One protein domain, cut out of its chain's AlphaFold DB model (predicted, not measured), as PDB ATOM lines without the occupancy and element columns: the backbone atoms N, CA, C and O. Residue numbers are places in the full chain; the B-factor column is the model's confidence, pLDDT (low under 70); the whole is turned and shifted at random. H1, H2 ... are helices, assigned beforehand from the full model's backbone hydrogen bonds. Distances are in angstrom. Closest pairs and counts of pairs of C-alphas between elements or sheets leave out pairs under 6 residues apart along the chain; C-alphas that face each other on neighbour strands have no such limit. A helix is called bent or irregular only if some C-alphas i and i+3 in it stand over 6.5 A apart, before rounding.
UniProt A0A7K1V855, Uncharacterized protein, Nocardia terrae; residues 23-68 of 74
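This is residues 23 to 68 of the 74 residues of an uncharacterized protein of Nocardia terrae (UniProt A0A7K1V855). Two short helices lie one after the other along the long axis, with the last residue of H2 coming near the first half of H1, and the long link, residues 33 to 54, folds back from the end of H1 and makes a broad loop to the start of H2. The printed part has 46 residues with two named helices, H1 then H2 along the chain, and no named strand. The class is all helix, its named elements being helices, though these hold 21 of the 46 residues, under half. The whole is compact, with a radius of gyration of the C-alphas of 10.8 A, and elongated in outline, spanning 33 by 20 by 17 A.

H2, the longest helix by residues, covers residues 55 to 65 and measures 16.5 A from C-alpha 55 at (9.110, 15.819, 25.241) to C-alpha 65 at (21.725, 8.810, 17.253). H1 covers residues 23 to 32, measures 14.6 A and begins at C-alpha 23 at (28.647, 13.424, 20.565). Each is neither bent nor irregular, but only just: C-alphas 62 and 65 of H2 are 6.2 A apart, and C-alphas 26 and 29 of H1 are 6.1 A apart.

H2 and H1 are close but not clearly touching, with 1 pair of C-alphas within 8 A. Their closest C-alphas, those of Ser 65 and Val 26, are 6.6 A apart. They run the same way at a steep tilt of 46 degrees. O i to N i+4 pairs within hydrogen-bond range number 6 of 7 in H2 and 5 of 6 in H1.

The two C-alphas farthest apart, those of Lys 32 and Glu 53, are 33.1 A apart. The printed part has no cut. The link from H1 to H2 is long, with 22 residues. The mean pLDDT of the printed part is 76.0; it is under 70 at residues 49 to 53, 55, 57 to 58 and 60 to 68.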
ATOM      1  N   PRO A  23      28.744  12.831  21.902       90.56
ATOM      2  CA  PRO A  23      28.647  13.424  20.565       90.56
ATOM      3  C   PRO A  23      29.752  12.967  19.607       90.56
ATOM      4  O   PRO A  23      29.489  12.624  18.457       90.56
ATOM      5  N   GLY A  24      30.997  12.900  20.093       92.62
ATOM      6  CA  GLY A  24      32.136  12.422  19.303       92.62
ATOM      7  C   GLY A  24      31.957  10.979  18.822       92.62
ATOM      8  O   GLY A  24      32.177  10.690  17.651       92.62
ATOM      9  N   THR A  25      31.442  10.096  19.684       93.06
ATOM     10  CA  THR A  25      31.151   8.692  19.344       93.06
ATOM     11  C   THR A  25      30.075   8.559  18.262       93.06
ATOM     12  O   THR A  25      30.058   7.557  17.552       93.06
ATOM     13  N   VAL A  26      29.203   9.556  18.098       90.56
ATOM     14  CA  VAL A  26      28.236   9.612  16.990       90.56
ATOM     15  C   VAL A  26      28.867  10.178  15.713       90.56
ATOM     16  O   VAL A  26      28.628   9.662  14.621       90.56
ATOM     17  N   LEU A  27      29.701  11.212  15.828       92.31
ATOM     18  CA  LEU A  27      30.285  11.904  14.674       92.31
ATOM     19  C   LEU A  27      31.411  11.126  13.990       92.31
ATOM     20  O   LEU A  27      31.551  11.208  12.769       92.31
ATOM     21  N   ASP A  28      32.196  10.359  14.740       94.19
ATOM     22  CA  ASP A  28      33.278   9.538  14.191       94.19
ATOM     23  C   ASP A  28      32.779   8.515  13.149       94.19
ATOM     24  O   ASP A  28      33.287   8.511  12.019       94.19
ATOM     25  N   PRO A  29      31.762   7.678  13.442       92.56
ATOM     26  CA  PRO A  29      31.183   6.805  12.433       92.56
ATOM     27  C   PRO A  29      30.461   7.598  11.338       92.56
ATOM     28  O   PRO A  29      30.589   7.230  10.172       92.56
ATOM     29  N   ALA A  30      29.771   8.701  11.652       91.12
ATOM     30  CA  ALA A  30      29.129   9.533  10.628       91.12
ATOM     31  C   ALA A  30      30.142  10.004   9.570       91.12
ATOM     32  O   ALA A  30      29.931   9.803   8.374       91.12
ATOM     33  N   ARG A  31      31.308  10.501  10.003       92.69
ATOM     34  CA  ARG A  31      32.418  10.878   9.116       92.69
ATOM     35  C   ARG A  31      32.939   9.687   8.315       92.69
ATOM     36  O   ARG A  31      33.133   9.810   7.109       92.69
ATOM     37  N   LYS A  32      33.152   8.540   8.968       94.56
ATOM     38  CA  LYS A  32      33.642   7.314   8.315       94.56
ATOM     39  C   LYS A  32      32.725   6.855   7.177       94.56
ATOM     40  O   LYS A  32      33.218   6.351   6.173       94.56
ATOM     41  N   TYR A  33      31.415   7.018   7.340       94.94
ATOM     42  CA  TYR A  33      30.411   6.574   6.372       94.94
ATOM     43  C   TYR A  33      29.871   7.703   5.480       94.94
ATOM     44  O   TYR A  33      28.922   7.478   4.737       94.94
ATOM     45  N   GLY A  34      30.472   8.897   5.526       92.69
ATOM     46  CA  GLY A  34      30.080  10.030   4.682       92.69
ATOM     47  C   GLY A  34      28.691  10.594   4.993       92.69
ATOM     48  O   GLY A  34      28.054  11.166   4.112       92.69
ATOM     49  N   VAL A  35      28.203  10.431   6.224       91.31
ATOM     50  CA  VAL A  35      26.894  10.931   6.649       91.31
ATOM     51  C   VAL A  35      27.049  12.303   7.299       91.31
ATOM     52  O   VAL A  35      27.799  12.465   8.263       91.31
ATOM     53  N   ALA A  36      26.340  13.299   6.768       88.88
ATOM     54  CA  ALA A  36      26.393  14.660   7.282       88.88
ATOM     55  C   ALA A  36      25.593  14.790   8.594       88.88
ATOM     56  O   ALA A  36      24.447  14.337   8.658       88.88
ATOM     57  N   PRO A  37      26.155  15.426   9.635       85.44
ATOM     58  CA  PRO A  37      25.406  15.727  10.844       85.44
ATOM     59  C   PRO A  37      24.316  16.780  10.568       85.44
ATOM     60  O   PRO A  37      24.487  17.657   9.712       85.44
ATOM     61  N   PRO A  38      23.190  16.728  11.299       81.69
ATOM     62  CA  PRO A  38      22.068  17.638  11.092       81.69
ATOM     63  C   PRO A  38      22.495  19.091  11.314       81.69
ATOM     64  O   PRO A  38      23.052  19.422  12.362       81.69
ATOM     65  N   GLY A  39      22.220  19.955  10.333       83.00
ATOM     66  CA  GLY A  39      22.552  21.383  10.399       83.00
ATOM     67  C   GLY A  39      24.054  21.691  10.381       83.00
ATOM     68  O   GLY A  39      24.435  22.795  10.744       83.00
ATOM     69  N   GLY A  40      24.911  20.733  10.002       83.06
ATOM     70  CA  GLY A  40      26.368  20.921  10.003       83.06
ATOM     71  C   GLY A  40      27.004  20.925  11.398       83.06
ATOM     72  O   GLY A  40      28.162  21.313  11.534       83.06
ATOM     73  N   ARG A  41      26.260  20.492  12.421       86.19
ATOM     74  CA  ARG A  41      26.689  20.523  13.824       86.19
ATOM     75  C   ARG A  41      27.865  19.591  14.108       86.19
ATOM     76  O   ARG A  41      28.012  18.529  13.496       86.19
ATOM     77  N   GLY A  42      28.698  19.996  15.056       88.25
ATOM     78  CA  GLY A  42      29.869  19.274  15.535       88.25
ATOM     79  C   GLY A  42      29.687  18.755  16.961       88.25
ATOM     80  O   GLY A  42      28.602  18.747  17.524       88.25
ATOM     81  N   ALA A  43      30.772  18.279  17.574       90.31
ATOM     82  CA  ALA A  43      30.692  17.643  18.893       90.31
ATOM     83  C   ALA A  43      30.258  18.606  20.013       90.31
ATOM     84  O   ALA A  43      29.761  18.151  21.038       90.31
ATOM     85  N   ALA A  44      30.470  19.911  19.821       88.06
ATOM     86  CA  ALA A  44      30.170  20.946  20.806       88.06
ATOM     87  C   ALA A  44      28.673  21.284  20.896       88.06
ATOM     88  O   ALA A  44      28.230  21.758  21.936       88.06
ATOM     89  N   ASP A  45      27.917  21.050  19.826       85.62
ATOM     90  CA  ASP A  45      26.544  21.536  19.650       85.62
ATOM     91  C   ASP A  45      25.584  20.465  19.096       85.62
ATOM     92  O   ASP A  45      24.420  20.751  18.823       85.62
ATOM     93  N   LEU A  46      26.038  19.212  18.941       84.25
ATOM     94  CA  LEU A  46      25.219  18.120  18.398       84.25
ATOM     95  C   LEU A  46      23.941  17.866  19.212       84.25
ATOM     96  O   LEU A  46      22.889  17.587  18.631       84.25
ATOM     97  N   TYR A  47      24.048  17.942  20.539       82.44
ATOM     98  CA  TYR A  47      22.930  17.809  21.468       82.44
ATOM     99  C   TYR A  47      22.645  19.179  22.084       82.44
ATOM    100  O   TYR A  47      23.272  19.558  23.068       82.44
ATOM    101  N   ASP A  48      21.720  19.922  21.490       71.25
ATOM    102  CA  ASP A  48      21.181  21.144  22.087       71.25
ATOM    103  C   ASP A  48      19.980  20.760  22.955       71.25
ATOM    104  O   ASP A  48      18.876  20.588  22.451       71.25
ATOM    105  N   ILE A  49      20.238  20.485  24.235       64.12
ATOM    106  CA  ILE A  49      19.230  19.964  25.173       64.12
ATOM    107  C   ILE A  49      18.392  21.105  25.767       64.12
ATOM    108  O   ILE A  49      17.249  20.883  26.169       64.12
ATOM    109  N   ASP A  50      18.941  22.321  25.786       58.97
ATOM    110  CA  ASP A  50      18.319  23.496  26.400       58.97
ATOM    111  C   ASP A  50      17.196  24.093  25.532       58.97
ATOM    112  O   ASP A  50      16.425  24.919  26.019       58.97
ATOM    113  N   SER A  51      17.055  23.657  24.274       57.88
ATOM    114  CA  SER A  51      15.987  24.117  23.378       57.88
ATOM    115  C   SER A  51      14.648  23.399  23.575       57.88
ATOM    116  O   SER A  51      13.649  23.823  23.000       57.88
ATOM    117  N   HIS A  52      14.607  22.304  24.341       59.62
ATOM    118  CA  HIS A  52      13.473  21.382  24.321       59.62
ATOM    119  C   HIS A  52      12.391  21.732  25.348       59.62
ATOM    120  O   HIS A  52      12.434  21.291  26.498       59.62
ATOM    121  N   GLU A  53      11.364  22.461  24.916       62.97
ATOM    122  CA  GLU A  53      10.213  22.802  25.769       62.97
ATOM    123  C   GLU A  53       9.185  21.657  25.869       62.97
ATOM    124  O   GLU A  53       8.383  21.603  26.804       62.97
ATOM    125  N   VAL A  54       9.220  20.706  24.925       72.50
ATOM    126  CA  VAL A  54       8.302  19.559  24.863       72.50
ATOM    127  C   VAL A  54       9.037  18.234  24.658       72.50
ATOM    128  O   VAL A  54      10.037  18.144  23.946       72.50
ATOM    129  N   VAL A  55       8.502  17.165  25.256       68.69
ATOM    130  CA  VAL A  55       9.110  15.819  25.241       68.69
ATOM    131  C   VAL A  55       9.351  15.306  23.820       68.69
ATOM    132  O   VAL A  55      10.392  14.710  23.559       68.69
ATOM    133  N   ASP A  56       8.443  15.572  22.882       70.44
ATOM    134  CA  ASP A  56       8.606  15.146  21.486       70.44
ATOM    135  C   ASP A  56       9.839  15.769  20.813       70.44
ATOM    136  O   ASP A  56      10.468  15.145  19.956       70.44
ATOM    137  N   GLU A  57      10.220  16.981  21.214       66.06
ATOM    138  CA  GLU A  57      11.410  17.664  20.713       66.06
ATOM    139  C   GLU A  57      12.690  17.016  21.256       66.06
ATOM    140  O   GLU A  57      13.596  16.680  20.491       66.06
ATOM    141  N   PHE A  58      12.698  16.700  22.553       66.75
ATOM    142  CA  PHE A  58      13.771  15.943  23.202       66.75
ATOM    143  C   PHE A  58      13.937  14.534  22.600       66.75
ATOM    144  O   PHE A  58      15.052  14.060  22.360       66.75
ATOM    145  N   LEU A  59      12.828  13.857  22.282       70.88
ATOM    146  CA  LEU A  59      12.849  12.535  21.650       70.88
ATOM    147  C   LEU A  59      13.428  12.574  20.227       70.88
ATOM    148  O   LEU A  59      14.054  11.598  19.800       70.88
ATOM    149  N   ARG A  60      13.299  13.696  19.505       69.31
ATOM    150  CA  ARG A  60      13.969  13.888  18.207       69.31
ATOM    151  C   ARG A  60      15.485  14.013  18.358       69.31
ATOM    152  O   ARG A  60      16.201  13.467  17.521       69.31
ATOM    153  N   ALA A  61      15.982  14.633  19.430       60.81
ATOM    154  CA  ALA A  61      17.416  14.684  19.731       60.81
ATOM    155  C   ALA A  61      17.980  13.314  20.147       60.81
ATOM    156  O   ALA A  61      19.031  12.908  19.651       60.81
ATOM    157  N   GLY A  62      17.243  12.526  20.939       54.81
ATOM    158  CA  GLY A  62      17.571  11.107  21.167       54.81
ATOM    159  C   GLY A  62      17.534  10.270  19.874       54.81
ATOM    160  O   GLY A  62      18.263   9.286  19.722       54.81
ATOM    161  N   GLY A  63      16.725  10.705  18.906       52.59
ATOM    162  CA  GLY A  63      16.703  10.230  17.529       52.59
ATOM    163  C   GLY A  63      17.880  10.698  16.667       52.59
ATOM    164  O   GLY A  63      18.098  10.090  15.632       52.59
ATOM    165  N   ALA A  64      18.694  11.681  17.070       49.06
ATOM    166  CA  ALA A  64      19.892  12.082  16.321       49.06
ATOM    167  C   ALA A  64      20.987  10.995  16.333       49.06
ATOM    168  O   ALA A  64      21.789  10.928  15.407       49.06
ATOM    169  N   SER A  65      20.970  10.078  17.313       47.31
ATOM    170  CA  SER A  65      21.725   8.810  17.253       47.31
ATOM    171  C   SER A  65      21.198   7.856  16.171       47.31
ATOM    172  O   SER A  65      21.918   6.977  15.704       47.31
ATOM    173  N   ARG A  66      19.946   8.031  15.733       50.59
ATOM    174  CA  ARG A  66      19.400   7.459  14.498       50.59
ATOM    175  C   ARG A  66      19.637   8.487  13.398       50.59
ATOM    176  O   ARG A  66      18.684   9.055  12.874       50.59
ATOM    177  N   ILE A  67      20.904   8.762  13.078       48.50
ATOM    178  CA  ILE A  67      21.234   9.553  11.894       48.50
ATOM    179  C   ILE A  67      20.505   8.884  10.731       48.50
ATOM    180  O   ILE A  67      20.830   7.763  10.333       48.50
ATOM    181  N   ALA A  68      19.429   9.528  10.290       42.50
ATOM    182  CA  ALA A  68      18.585   9.007   9.249       42.50
ATOM    183  C   ALA A  68      19.467   8.917   8.013       42.50
ATOM    184  O   ALA A  68      20.023   9.913   7.552       42.50
TER     185      ALA A  68